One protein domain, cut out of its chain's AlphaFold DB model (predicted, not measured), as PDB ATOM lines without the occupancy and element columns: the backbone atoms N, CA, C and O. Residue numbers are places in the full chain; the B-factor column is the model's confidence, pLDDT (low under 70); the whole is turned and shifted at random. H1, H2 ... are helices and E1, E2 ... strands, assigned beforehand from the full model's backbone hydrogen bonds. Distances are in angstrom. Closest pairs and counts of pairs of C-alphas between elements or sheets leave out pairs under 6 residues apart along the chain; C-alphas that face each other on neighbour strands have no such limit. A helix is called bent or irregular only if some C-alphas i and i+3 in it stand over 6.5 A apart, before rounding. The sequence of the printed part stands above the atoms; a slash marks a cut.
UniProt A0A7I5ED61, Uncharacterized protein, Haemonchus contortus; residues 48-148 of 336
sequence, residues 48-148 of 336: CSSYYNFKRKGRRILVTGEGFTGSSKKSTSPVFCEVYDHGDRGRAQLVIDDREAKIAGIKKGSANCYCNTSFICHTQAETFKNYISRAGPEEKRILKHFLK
ATOM      1  N   CYS A  48      17.139  27.058  41.266       74.06
ATOM      2  CA  CYS A  48      16.882  26.038  40.258       74.06
ATOM      3  C   CYS A  48      17.055  24.657  40.880       74.06
ATOM      4  O   CYS A  48      17.956  24.446  41.696       74.06
ATOM      5  N   SER A  49      16.188  23.721  40.501       78.31
ATOM      6  CA  SER A  49      16.227  22.340  40.962       78.31
ATOM      7  C   SER A  49      16.357  21.381  39.787       78.31
ATOM      8  O   SER A  49      15.590  21.445  38.827       78.31
ATOM      9  N   SER A  50      17.317  20.469  39.891       81.38
ATOM     10  CA  SER A  50      17.376  19.269  39.064       81.38
ATOM     11  C   SER A  50      16.943  18.085  39.902       81.38
ATOM     12  O   SER A  50      17.366  17.945  41.056       81.38
ATOM     13  N   TYR A  51      16.117  17.223  39.326       85.94
ATOM     14  CA  TYR A  51      15.628  16.059  40.033       85.94
ATOM     15  C   TYR A  51      15.617  14.815  39.170       85.94
ATOM     16  O   TYR A  51      15.507  14.865  37.946       85.94
ATOM     17  N   TYR A  52      15.666  13.670  39.837       87.69
ATOM     18  CA  TYR A  52      15.308  12.411  39.213       87.69
ATOM     19  C   TYR A  52      14.584  11.491  40.191       87.69
ATOM     20  O   TYR A  52      14.789  11.516  41.408       87.69
ATOM     21  N   ASN A  53      13.732  10.642  39.632       90.75
ATOM     22  CA  ASN A  53      13.062   9.556  40.324       90.75
ATOM     23  C   ASN A  53      13.899   8.287  40.225       90.75
ATOM     24  O   ASN A  53      14.394   7.941  39.148       90.75
ATOM     25  N   PHE A  54      13.983   7.536  41.315       91.06
ATOM     26  CA  PHE A  54      14.722   6.286  41.346       91.06
ATOM     27  C   PHE A  54      13.960   5.133  41.986       91.06
ATOM     28  O   PHE A  54      13.087   5.311  42.835       91.06
ATOM     29  N   LYS A  55      14.353   3.922  41.592       92.00
ATOM     30  CA  LYS A  55      14.004   2.660  42.244       92.00
ATOM     31  C   LYS A  55      15.283   1.951  42.671       92.00
ATOM     32  O   LYS A  55      16.213   1.803  41.875       92.00
ATOM     33  N   ARG A  56      15.336   1.491  43.917       88.81
ATOM     34  CA  ARG A  56      16.443   0.693  44.445       88.81
ATOM     35  C   ARG A  56      16.163  -0.788  44.177       88.81
ATOM     36  O   ARG A  56      15.126  -1.318  44.569       88.81
ATOM     37  N   LYS A  57      17.103  -1.466  43.515       87.44
ATOM     38  CA  LYS A  57      17.095  -2.923  43.303       87.44
ATOM     39  C   LYS A  57      18.362  -3.506  43.926       87.44
ATOM     40  O   LYS A  57      19.430  -3.515  43.307       87.44
ATOM     41  N   GLY A  58      18.257  -3.930  45.184       83.94
ATOM     42  CA  GLY A  58      19.419  -4.291  46.000       83.94
ATOM     43  C   GLY A  58      20.358  -3.094  46.168       83.94
ATOM     44  O   GLY A  58      19.945  -2.037  46.632       83.94
ATOM     45  N   ARG A  59      21.619  -3.228  45.736       82.38
ATOM     46  CA  ARG A  59      22.608  -2.131  45.776       82.38
ATOM     47  C   ARG A  59      22.549  -1.179  44.575       82.38
ATOM     48  O   ARG A  59      23.257  -0.174  44.569       82.38
ATOM     49  N   ARG A  60      21.764  -1.488  43.537       86.38
ATOM     50  CA  ARG A  60      21.691  -0.671  42.314       86.38
ATOM     51  C   ARG A  60      20.568   0.360  42.411       86.38
ATOM     52  O   ARG A  60      19.478   0.044  42.884       86.38
ATOM     53  N   ILE A  61      20.837   1.560  41.902       89.00
ATOM     54  CA  ILE A  61      19.862   2.639  41.729       89.00
ATOM     55  C   ILE A  61      19.488   2.691  40.247       89.00
ATOM     56  O   ILE A  61      20.355   2.900  39.396       89.00
ATOM     57  N   LEU A  62      18.213   2.461  39.944       90.25
ATOM     58  CA  LEU A  62      17.649   2.611  38.608       90.25
ATOM     59  C   LEU A  62      16.946   3.964  38.527       90.25
ATOM     60  O   LEU A  62      16.002   4.200  39.279       90.25
ATOM     61  N   VAL A  63      17.388   4.821  37.613       88.62
ATOM     62  CA  VAL A  63      16.723   6.096  37.326       88.62
ATOM     63  C   VAL A  63      15.529   5.839  36.414       88.62
ATOM     64  O   VAL A  63      15.615   5.051  35.477       88.62
ATOM     65  N   THR A  64      14.393   6.445  36.749       85.00
ATOM     66  CA  THR A  64      13.088   6.188  36.108       85.00
ATOM     67  C   THR A  64      12.448   7.434  35.505       85.00
ATOM     68  O   THR A  64      11.395   7.336  34.889       85.00
ATOM     69  N   GLY A  65      13.071   8.593  35.685       81.69
ATOM     70  CA  GLY A  65      12.664   9.865  35.104       81.69
ATOM     71  C   GLY A  65      13.519  10.974  35.693       81.69
ATOM     72  O   GLY A  65      13.857  10.906  36.874       81.69
ATOM     73  N   GLU A  66      13.869  11.956  34.884       84.44
ATOM     74  CA  GLU A  66      14.644  13.132  35.269       84.44
ATOM     75  C   GLU A  66      13.923  14.388  34.788       84.44
ATOM     76  O   GLU A  66      13.073  14.309  33.901       84.44
ATOM     77  N   GLY A  67      14.220  15.524  35.400       75.06
ATOM     78  CA  GLY A  67      13.630  16.788  34.996       75.06
ATOM     79  C   GLY A  67      14.222  17.973  35.736       75.06
ATOM     80  O   GLY A  67      15.067  17.830  36.630       75.06
ATOM     81  N   PHE A  68      13.736  19.145  35.349       74.25
ATOM     82  CA  PHE A  68      14.124  20.423  35.919       74.25
ATOM     83  C   PHE A  68      12.900  21.181  36.377       74.25
ATOM     84  O   PHE A  68      11.816  21.074  35.809       74.25
ATOM     85  N   THR A  69      13.065  21.937  37.450       69.44
ATOM     86  CA  THR A  69      12.002  22.798  37.945       69.44
ATOM     87  C   THR A  69      12.583  23.994  38.683       69.44
ATOM     88  O   THR A  69      13.641  23.906  39.314       69.44
ATOM     89  N   GLY A  70      11.898  25.128  38.606       69.56
ATOM     90  CA  GLY A  70      12.153  26.242  39.507       69.56
ATOM     91  C   GLY A  70      11.642  25.931  40.915       69.56
ATOM     92  O   GLY A  70      10.647  25.233  41.101       69.56
ATOM     93  N   SER A  71      12.341  26.430  41.929       69.38
ATOM     94  CA  SER A  71      12.012  26.194  43.330       69.38
ATOM     95  C   SER A  71      12.092  27.487  44.139       69.38
ATOM     96  O   SER A  71      13.069  28.236  44.089       69.38
ATOM     97  N   SER A  72      11.067  27.734  44.956       70.12
ATOM     98  CA  SER A  72      11.037  28.842  45.921       70.12
ATOM     99  C   SER A  72      11.756  28.509  47.235       70.12
ATOM    100  O   SER A  72      11.609  29.241  48.214       70.12
ATOM    101  N   LYS A  73      12.504  27.396  47.300       70.19
ATOM    102  CA  LYS A  73      13.265  27.039  48.501       70.19
ATOM    103  C   LYS A  73      14.372  28.050  48.764       70.19
ATOM    104  O   LYS A  73      15.218  28.296  47.916       70.19
ATOM    105  N   LYS A  74      14.387  28.573  49.987       67.25
ATOM    106  CA  LYS A  74      15.469  29.404  50.514       67.25
ATOM    107  C   LYS A  74      16.511  28.513  51.166       67.25
ATOM    108  O   LYS A  74      16.176  27.702  52.023       67.25
ATOM    109  N   SER A  75      17.769  28.694  50.786       68.81
ATOM    110  CA  SER A  75      18.904  28.074  51.460       68.81
ATOM    111  C   SER A  75      20.052  29.065  51.542       68.81
ATOM    112  O   SER A  75      20.298  29.818  50.601       68.81
ATOM    113  N   THR A  76      20.749  29.053  52.674       67.56
ATOM    114  CA  THR A  76      22.019  29.767  52.860       67.56
ATOM    115  C   THR A  76      23.166  29.067  52.139       67.56
ATOM    116  O   THR A  76      24.205  29.675  51.895       67.56
ATOM    117  N   SER A  77      22.988  27.788  51.791       72.62
ATOM    118  CA  SER A  77      23.987  27.021  51.058       72.62
ATOM    119  C   SER A  77      23.852  27.263  49.558       72.62
ATOM    120  O   SER A  77      22.735  27.198  49.037       72.62
ATOM    121  N   PRO A  78      24.977  27.459  48.845       74.06
ATOM    122  CA  PRO A  78      24.948  27.691  47.407       74.06
ATOM    123  C   PRO A  78      24.402  26.495  46.624       74.06
ATOM    124  O   PRO A  78      23.822  26.642  45.550       74.06
ATOM    125  N   VAL A  79      24.591  25.303  47.193       81.00
ATOM    126  CA  VAL A  79      24.175  24.017  46.656       81.00
ATOM    127  C   VAL A  79      23.711  23.140  47.812       81.00
ATOM    128  O   VAL A  79      24.406  23.038  48.825       81.00
ATOM    129  N   PHE A  80      22.567  22.480  47.663       86.44
ATOM    130  CA  PHE A  80      22.114  21.457  48.604       86.44
ATOM    131  C   PHE A  80      21.266  20.404  47.895       86.44
ATOM    132  O   PHE A  80      20.668  20.686  46.861       86.44
ATOM    133  N   CYS A  81      21.200  19.193  48.444       87.06
ATOM    134  CA  CYS A  81      20.381  18.122  47.890       87.06
ATOM    135  C   CYS A  81      19.500  17.478  48.955       87.06
ATOM    136  O   CYS A  81      19.850  17.390  50.133       87.06
ATOM    137  N   GLU A  82      18.355  16.985  48.512       88.62
ATOM    138  CA  GLU A  82      17.360  16.334  49.342       88.62
ATOM    139  C   GLU A  82      16.925  15.026  48.692       88.62
ATOM    140  O   GLU A  82      16.698  14.946  47.481       88.62
ATOM    141  N   VAL A  83      16.784  14.000  49.523       90.12
ATOM    142  CA  VAL A  83      16.277  12.692  49.126       90.12
ATOM    143  C   VAL A  83      14.910  12.506  49.769       90.12
ATOM    144  O   VAL A  83      14.748  12.693  50.973       90.12
ATOM    145  N   TYR A  84      13.938  12.140  48.946       88.88
ATOM    146  CA  TYR A  84      12.560  11.899  49.342       88.88
ATOM    147  C   TYR A  84      12.225  10.428  49.156       88.88
ATOM    148  O   TYR A  84      12.551   9.845  48.116       88.88
ATOM    149  N   ASP A  85      11.533   9.859  50.133       88.31
ATOM    150  CA  ASP A  85      10.931   8.534  50.021       88.31
ATOM    151  C   ASP A  85       9.545   8.650  49.365       88.31
ATOM    152  O   ASP A  85       8.740   9.489  49.770       88.31
ATOM    153  N   HIS A  86       9.271   7.825  48.350       84.31
ATOM    154  CA  HIS A  86       7.943   7.666  47.736       84.31
ATOM    155  C   HIS A  86       7.263   6.388  48.246       84.31
ATOM    156  O   HIS A  86       6.660   5.654  47.457       84.31
ATOM    157  N   GLY A  87       7.412   6.086  49.536       69.81
ATOM    158  CA  GLY A  87       6.725   4.976  50.191       69.81
ATOM    159  C   GLY A  87       5.196   5.080  50.099       69.81
ATOM    160  O   GLY A  87       4.639   6.045  49.573       69.81
ATOM    161  N   ASP A  88       4.499   4.092  50.661       56.75
ATOM    162  CA  ASP A  88       3.044   3.928  50.496       56.75
ATOM    163  C   ASP A  88       2.203   5.091  51.065       56.75
ATOM    164  O   ASP A  88       1.025   5.219  50.744       56.75
ATOM    165  N   ARG A  89       2.799   5.969  51.886       54.59
ATOM    166  CA  ARG A  89       2.136   7.123  52.526       54.59
ATOM    167  C   ARG A  89       2.453   8.485  51.885       54.59
ATOM    168  O   ARG A  89       2.069   9.512  52.438       54.59
ATOM    169  N   GLY A  90       3.117   8.518  50.727       57.09
ATOM    170  CA  GLY A  90       3.441   9.757  50.001       57.09
ATOM    171  C   GLY A  90       4.859  10.293  50.250       57.09
ATOM    172  O   GLY A  90       5.668   9.656  50.919       57.09
ATOM    173  N   ARG A  91       5.179  11.456  49.655       60.53
ATOM    174  CA  ARG A  91       6.528  12.059  49.682       60.53
ATOM    175  C   ARG A  91       6.884  12.549  51.085       60.53
ATOM    176  O   ARG A  91       6.362  13.573  51.518       60.53
ATOM    177  N   ALA A  92       7.822  11.882  51.749       62.28
ATOM    178  CA  ALA A  92       8.379  12.341  53.021       62.28
ATOM    179  C   ALA A  92       9.805  12.878  52.830       62.28
ATOM    180  O   ALA A  92      10.659  12.200  52.250       62.28
ATOM    181  N   GLN A  93      10.066  14.094  53.324       63.41
ATOM    182  CA  GLN A  93      11.429  14.605  53.469       63.41
ATOM    183  C   GLN A  93      12.101  13.910  54.655       63.41
ATOM    184  O   GLN A  93      11.514  13.777  55.728       63.41
ATOM    185  N   LEU A  94      13.342  13.472  54.466       64.69
ATOM    186  CA  LEU A  94      14.103  12.811  55.518       64.69
ATOM    187  C   LEU A  94      14.683  13.840  56.493       64.69
ATOM    188  O   LEU A  94      15.395  14.759  56.090       64.69
ATOM    189  N   VAL A  95      14.375  13.663  57.778       60.03
ATOM    190  CA  VAL A  95      14.947  14.431  58.897       60.03
ATOM    191  C   VAL A  95      16.421  14.046  59.097       60.03
ATOM    192  O   VAL A  95      16.816  12.929  58.764       60.03
ATOM    193  N   ILE A  96      17.221  14.982  59.623       61.78
ATOM    194  CA  ILE A  96      18.682  14.881  59.805       61.78
ATOM    195  C   ILE A  96      19.072  13.675  60.675       61.78
ATOM    196  O   ILE A  96      20.030  12.974  60.343       61.78
ATOM    197  N   ASP A  97      18.298  13.388  61.723       67.62
ATOM    198  CA  ASP A  97      18.541  12.243  62.600       67.62
ATOM    199  C   ASP A  97      18.253  10.933  61.859       67.62
ATOM    200  O   ASP A  97      17.182  10.745  61.264       67.62
ATOM    201  N   ASP A  98      19.237  10.034  61.866       76.31
ATOM    202  CA  ASP A  98      19.231   8.759  61.143       76.31
ATOM    203  C   ASP A  98      19.049   8.886  59.625       76.31
ATOM    204  O   ASP A  98      18.565   7.957  58.968       76.31
ATOM    205  N   ARG A  99      19.454  10.023  59.039       84.44
ATOM    206  CA  ARG A  99      19.339  10.284  57.595       84.44
ATOM    207  C   ARG A  99      19.871   9.121  56.756       84.44
ATOM    208  O   ARG A  99      19.177   8.658  55.859       84.44
ATOM    209  N   GLU A 100      21.053   8.596  57.072       88.50
ATOM    210  CA  GLU A 100      21.652   7.479  56.326       88.50
ATOM    211  C   GLU A 100      20.849   6.179  56.444       88.50
ATOM    212  O   GLU A 100      20.597   5.519  55.435       88.50
ATOM    213  N   ALA A 101      20.394   5.827  57.649       86.12
ATOM    214  CA  ALA A 101      19.596   4.622  57.867       86.12
ATOM    215  C   ALA A 101      18.241   4.715  57.152       86.12
ATOM    216  O   ALA A 101      17.807   3.762  56.498       86.12
ATOM    217  N   LYS A 102      17.605   5.891  57.187       87.56
ATOM    218  CA  LYS A 102      16.357   6.139  56.459       87.56
ATOM    219  C   LYS A 102      16.575   6.085  54.951       87.56
ATOM    220  O   LYS A 102      15.812   5.415  54.260       87.56
ATOM    221  N   ILE A 103      17.646   6.697  54.437       89.31
ATOM    222  CA  ILE A 103      18.002   6.617  53.014       89.31
ATOM    223  C   ILE A 103      18.257   5.167  52.595       89.31
ATOM    224  O   ILE A 103      17.840   4.782  51.500       89.31
ATOM    225  N   ALA A 104      18.906   4.348  53.427       88.12
ATOM    226  CA  ALA A 104      19.151   2.934  53.141       88.12
ATOM    227  C   ALA A 104      17.846   2.146  52.916       88.12
ATOM    228  O   ALA A 104      17.796   1.281  52.038       88.12
ATOM    229  N   GLY A 105      16.785   2.489  53.657       87.75
ATOM    230  CA  GLY A 105      15.465   1.857  53.575       87.75
ATOM    231  C   GLY A 105      14.637   2.219  52.336       87.75
ATOM    232  O   GLY A 105      13.694   1.497  52.004       87.75
ATOM    233  N   ILE A 106      14.989   3.287  51.609       89.69
ATOM    234  CA  ILE A 106      14.188   3.771  50.474       89.69
ATOM    235  C   ILE A 106      14.222   2.771  49.316       89.69
ATOM    236  O   ILE A 106      15.270   2.533  48.697       89.69
ATOM    237  N   LYS A 107      13.046   2.231  48.979       90.50
ATOM    238  CA  LYS A 107      12.836   1.353  47.815       90.50
ATOM    239  C   LYS A 107      12.559   2.141  46.536       90.50
ATOM    240  O   LYS A 107      13.020   1.752  45.463       90.50
ATOM    241  N   LYS A 108      11.826   3.248  46.631       91.19
ATOM    242  CA  LYS A 108      11.507   4.155  45.522       91.19
ATOM    243  C   LYS A 108      11.506   5.578  46.060       91.19
ATOM    244  O   LYS A 108      10.888   5.825  47.082       91.19
ATOM    245  N   GLY A 109      12.172   6.498  45.380       91.50
ATOM    246  CA  GLY A 109      12.354   7.857  45.881       91.50
ATOM    247  C   GLY A 109      12.606   8.871  44.776       91.50
ATOM    248  O   GLY A 109      12.618   8.529  43.589       91.50
ATOM    249  N   SER A 110      12.783  10.125  45.170       90.94
ATOM    250  CA  SER A 110      13.313  11.170  44.292       90.94
ATOM    251  C   SER A 110      14.475  11.866  44.966       90.94
ATOM    252  O   SER A 110      14.454  12.069  46.178       90.94
ATOM    253  N   ALA A 111      15.484  12.213  44.183       90.31
ATOM    254  CA  ALA A 111      16.567  13.070  44.623       90.31
ATOM    255  C   ALA A 111      16.420  14.410  43.913       90.31
ATOM    256  O   ALA A 111      16.257  14.432  42.695       90.31
ATOM    257  N   ASN A 112      16.471  15.496  44.674       88.06
ATOM    258  CA  ASN A 112      16.413  16.859  44.163       88.06
ATOM    259  C   ASN A 112      17.679  17.571  44.624       88.06
ATOM    260  O   ASN A 112      17.947  17.615  45.824       88.06
ATOM    261  N   CYS A 113      18.449  18.116  43.697       85.88
ATOM    262  CA  CYS A 113      19.551  19.008  44.014       85.88
ATOM    263  C   CYS A 113      19.186  20.421  43.577       85.88
ATOM    264  O   CYS A 113      18.620  20.634  42.506       85.88
ATOM    265  N   TYR A 114      19.502  21.376  44.436       82.19
ATOM    266  CA  TYR A 114      19.173  22.781  44.296       82.19
ATOM    267  C   TYR A 114      20.449  23.594  44.232       82.19
ATOM    268  O   TYR A 114      21.449  23.253  44.874       82.19
ATOM    269  N   CYS A 115      20.389  24.694  43.501       78.25
ATOM    270  CA  CYS A 115      21.465  25.659  43.463       78.25
ATOM    271  C   CYS A 115      20.918  27.078  43.260       78.25
ATOM    272  O   CYS A 115      19.902  27.281  42.587       78.25
ATOM    273  N   ASN A 116      21.579  28.044  43.903       70.56
ATOM    274  CA  ASN A 116      21.165  29.448  43.953       70.56
ATOM    275  C   ASN A 116      22.181  30.416  43.313       70.56
ATOM    276  O   ASN A 116      21.970  31.622  43.355       70.56
ATOM    277  N   THR A 117      23.299  29.914  42.772       58.78
ATOM    278  CA  THR A 117      24.430  30.761  42.352       58.78
ATOM    279  C   THR A 117      24.408  31.142  40.875       58.78
ATOM    280  O   THR A 117      24.960  32.178  40.518       58.78
ATOM    281  N   SER A 118      23.811  30.325  40.002       56.47
ATOM    282  CA  SER A 118      23.738  30.597  38.562       56.47
ATOM    283  C   SER A 118      22.629  29.795  37.889       56.47
ATOM    284  O   SER A 118      22.324  28.674  38.278       56.47
ATOM    285  N   PHE A 119      22.089  30.347  36.810       53.94
ATOM    286  CA  PHE A 119      21.140  29.710  35.899       53.94
ATOM    287  C   PHE A 119      21.549  28.313  35.410       53.94
ATOM    288  O   PHE A 119      20.710  27.440  35.197       53.94
ATOM    289  N   ILE A 120      22.858  28.132  35.205       54.94
ATOM    290  CA  ILE A 120      23.461  26.997  34.487       54.94
ATOM    291  C   ILE A 120      23.971  25.934  35.473       54.94
ATOM    292  O   ILE A 120      24.435  24.866  35.091       54.94
ATOM    293  N   CYS A 121      23.890  26.175  36.779       62.53
ATOM    294  CA  CYS A 121      24.600  25.350  37.752       62.53
ATOM    295  C   CYS A 121      24.094  23.898  37.857       62.53
ATOM    296  O   CYS A 121      24.758  23.053  38.446       62.53
ATOM    297  N   HIS A 122      22.946  23.569  37.264       62.91
ATOM    298  CA  HIS A 122      22.479  22.188  37.185       62.91
ATOM    299  C   HIS A 122      23.109  21.381  36.037       62.91
ATOM    300  O   HIS A 122      23.154  20.154  36.129       62.91
ATOM    301  N   THR A 123      23.627  22.034  34.990       59.38
ATOM    302  CA  THR A 123      24.230  21.345  33.835       59.38
ATOM    303  C   THR A 123      25.670  20.913  34.107       59.38
ATOM    304  O   THR A 123      26.212  20.051  33.412       59.38
ATOM    305  N   GLN A 124      26.293  21.462  35.153       63.78
ATOM    306  CA  GLN A 124      27.681  21.202  35.501       63.78
ATOM    307  C   GLN A 124      27.787  20.152  36.612       63.78
ATOM    308  O   GLN A 124      27.474  20.396  37.775       63.78
ATOM    309  N   ALA A 125      28.326  18.979  36.270       67.88
ATOM    310  CA  ALA A 125      28.592  17.906  37.234       67.88
ATOM    311  C   ALA A 125      29.480  18.360  38.415       67.88
ATOM    312  O   ALA A 125      29.362  17.848  39.530       67.88
ATOM    313  N   GLU A 126      30.362  19.337  38.188       74.25
ATOM    314  CA  GLU A 126      31.261  19.878  39.212       74.25
ATOM    315  C   GLU A 126      30.518  20.686  40.290       74.25
ATOM    316  O   GLU A 126      30.956  20.696  41.442       74.25
ATOM    317  N   THR A 127      29.355  21.273  39.982       75.31
ATOM    318  CA  THR A 127      28.578  22.078  40.939       75.31
ATOM    319  C   THR A 127      28.182  21.273  42.176       75.31
ATOM    320  O   THR A 127      28.322  21.745  43.305       75.31
ATOM    321  N   PHE A 128      27.731  20.031  41.994       82.50
ATOM    322  CA  PHE A 128      27.264  19.189  43.101       82.50
ATOM    323  C   PHE A 128      28.383  18.387  43.769       82.50
ATOM    324  O   PHE A 128      28.176  17.797  44.831       82.50
ATOM    325  N   LYS A 129      29.585  18.364  43.187       85.38
ATOM    326  CA  LYS A 129      30.694  17.502  43.620       85.38
ATOM    327  C   LYS A 129      31.100  17.730  45.068       85.38
ATOM    328  O   LYS A 129      31.272  16.758  45.801       85.38
ATOM    329  N   ASN A 130      31.198  18.989  45.491       84.75
ATOM    330  CA  ASN A 130      31.572  19.339  46.862       84.75
ATOM    331  C   ASN A 130      30.501  18.961  47.890       84.75
ATOM    332  O   ASN A 130      30.843  18.567  49.002       84.75
ATOM    333  N   TYR A 131      29.219  19.056  47.530       86.56
ATOM    334  CA  TYR A 131      28.134  18.601  48.400       86.56
ATOM    335  C   TYR A 131      28.141  17.066  48.496       86.56
ATOM    336  O   TYR A 131      28.185  16.493  49.581       86.56
ATOM    337  N   ILE A 132      28.186  16.387  47.346       89.12
ATOM    338  CA  ILE A 132      28.107  14.922  47.247       89.12
ATOM    339  C   ILE A 132      29.336  14.238  47.861       89.12
ATOM    340  O   ILE A 132      29.238  13.115  48.357       89.12
ATOM    341  N   SER A 133      30.505  14.882  47.847       88.56
ATOM    342  CA  SER A 133      31.709  14.324  48.466       88.56
ATOM    343  C   SER A 133      31.595  14.218  49.989       88.56
ATOM    344  O   SER A 133      32.156  13.267  50.537       88.56
ATOM    345  N   ARG A 134      30.842  15.129  50.624       89.06
ATOM    346  CA  ARG A 134      30.603  15.205  52.078       89.06
ATOM    347  C   ARG A 134      29.366  14.431  52.545       89.06
ATOM    348  O   ARG A 134      29.201  14.236  53.743       89.06
ATOM    349  N   ALA A 135      28.503  14.008  51.623       88.69
ATOM    350  CA  ALA A 135      27.325  13.206  51.937       88.69
ATOM    351  C   ALA A 135      27.713  11.804  52.440       88.69
ATOM    352  O   ALA A 135      28.756  11.257  52.056       88.69
ATOM    353  N   GLY A 136      26.852  11.204  53.265       90.44
ATOM    354  CA  GLY A 136      27.061   9.848  53.762       90.44
ATOM    355  C   GLY A 136      26.959   8.783  52.656       90.44
ATOM    356  O   GLY A 136      26.580   9.085  51.520       90.44
ATOM    357  N   PRO A 137      27.368   7.529  52.926       91.19
ATOM    358  CA  PRO A 137      27.546   6.508  51.893       91.19
ATOM    359  C   PRO A 137      26.290   6.198  51.067       91.19
ATOM    360  O   PRO A 137      26.392   5.994  49.849       91.19
ATOM    361  N   GLU A 138      25.117   6.150  51.698       91.19
ATOM    362  CA  GLU A 138      23.858   5.832  51.027       91.19
ATOM    363  C   GLU A 138      23.301   7.045  50.284       91.19
ATOM    364  O   GLU A 138      22.873   6.902  49.133       91.19
ATOM    365  N   GLU A 139      23.385   8.242  50.869       91.00
ATOM    366  CA  GLU A 139      23.036   9.477  50.165       91.00
ATOM    367  C   GLU A 139      23.922   9.674  48.932       91.00
ATOM    368  O   GLU A 139      23.429   9.871  47.819       91.00
ATOM    369  N   LYS A 140      25.237   9.525  49.093       91.81
ATOM    370  CA  LYS A 140      26.216   9.635  48.009       91.81
ATOM    371  C   LYS A 140      25.943   8.636  46.892       91.81
ATOM    372  O   LYS A 140      26.105   8.976  45.719       91.81
ATOM    373  N   ARG A 141      25.510   7.411  47.216       90.44
ATOM    374  CA  ARG A 141      25.160   6.391  46.213       90.44
ATOM    375  C   ARG A 141      23.990   6.830  45.337       90.44
ATOM    376  O   ARG A 141      24.016   6.558  44.136       90.44
ATOM    377  N   ILE A 142      23.000   7.492  45.926       91.00
ATOM    378  CA  ILE A 142      21.883   8.089  45.195       91.00
ATOM    379  C   ILE A 142      22.425   9.281  44.397       91.00
ATOM    380  O   ILE A 142      22.483   9.240  43.167       91.00
ATOM    381  N   LEU A 143      22.957  10.301  45.066       90.44
ATOM    382  CA  LEU A 143      23.319  11.571  44.434       90.44
ATOM    383  C   LEU A 143      24.421  11.477  43.369       90.44
ATOM    384  O   LEU A 143      24.485  12.343  42.503       90.44
ATOM    385  N   LYS A 144      25.239  10.414  43.346       89.56
ATOM    386  CA  LYS A 144      26.271  10.196  42.313       89.56
ATOM    387  C   LYS A 144      25.732  10.285  40.880       89.56
ATOM    388  O   LYS A 144      26.514  10.551  39.970       89.56
ATOM    389  N   HIS A 145      24.434  10.073  40.656       86.50
ATOM    390  CA  HIS A 145      23.837  10.277  39.337       86.50
ATOM    391  C   HIS A 145      24.031  11.709  38.804       86.50
ATOM    392  O   HIS A 145      24.363  11.855  37.633       86.50
ATOM    393  N   PHE A 146      23.970  12.731  39.665       82.94
ATOM    394  CA  PHE A 146      24.210  14.135  39.293       82.94
ATOM    395  C   PHE A 146      25.663  14.428  38.878       82.94
ATOM    396  O   PHE A 146      25.941  15.473  38.304       82.94
ATOM    397  N   LEU A 147      26.602  13.512  39.153       83.69
ATOM    398  CA  LEU A 147      28.008  13.642  38.750       83.69
ATOM    399  C   LEU A 147      28.304  13.010  37.387       83.69
ATOM    400  O   LEU A 147      29.425  13.117  36.887       83.69
ATOM    401  N   LYS A 148      27.349  12.287  36.792       77.25
ATOM    402  CA  LYS A 148      27.540  11.743  35.448       77.25
ATOM    403  C   LYS A 148      27.413  12.901  34.461       77.25
ATOM    404  O   LYS A 148      26.362  13.528  34.410       77.25
TER     405      LYS A 148
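Overview. This is residues 48 to 148 of the 336 residues of an uncharacterized protein of Haemonchus contortus (UniProt A0A7I5ED61). A twisted sheet of four strands curls round the helix H3, and H2 packs beside H3 as a helical hairpin on the same face. With the short helix H1 this makes two layers, helices on one face of a sheet. The 101 printed residues run E1 E2 E3 H1 E4 H2 H3; the sheet's order is E2 - E1 - E4 - E3, all antiparallel, and the class is mixed. The whole is compact, with a radius of gyration of the C-alphas of 12.9 A and spans of 35 by 25 by 25 A.

Along the chain. E1, residues 48 to 57, begins at C-alpha 48 (16.882, 26.038, 40.258) and is 29.1 A long. E2, residues 60 to 71, 28.6 A, bends by 66 degrees at residue 64. E3 is residues 79 to 85, 20.7 A; H1 is 99 to 105, 10.1 A; E4 is 108 to 115, 23.8 A. H2, residues 125 to 134, 15.2 A, is irregular: C-alphas 127 and 130 are 7.2 A apart. H3, residues 137 to 147, 15.0 A, ends at C-alpha 147 (28.008, 13.642, 38.750) and is only just irregular, with C-alphas 142 and 145 6.6 A apart.

Arrangement. In the hairpin E1 and E2, N 53 and O 65 are 2.8 A apart, within hydrogen-bond range; so are N 50 and O 113 of E1 and E4, 2.9 A, and N 82 and O 112 of E3 and E4, 2.8 A. H3 is on the sheet; its closest C-alphas to E2 are Ile 142 and Ile 61, 6.8 A. H2 touches H3, closest C-alphas Ala 125 and Leu 147, 4.6 A, at a shallow tilt of 9 degrees, opposite ways. H1 is on the sheet and touches H3 about perpendicular, at 87 degrees, closest C-alphas Ala 104 and Glu 138, 5.9 A. H1 and H2 are apart. Every O i to N i+4 pair is within range in H1, 4 of 7 in H3 and 2 of 6 in H2, where 4 of 7 O i to N i+3 pairs are.

Size, cuts and confidence. The C-alphas farthest apart, Gly 58 and Ser 118, are 35.9 A apart. The printed part has no cut. The link E3 to H1, 13 residues, is long. Confidence is under 70 at residues 69 to 71, 74 to 76, 87 to 97 and 117 to 125.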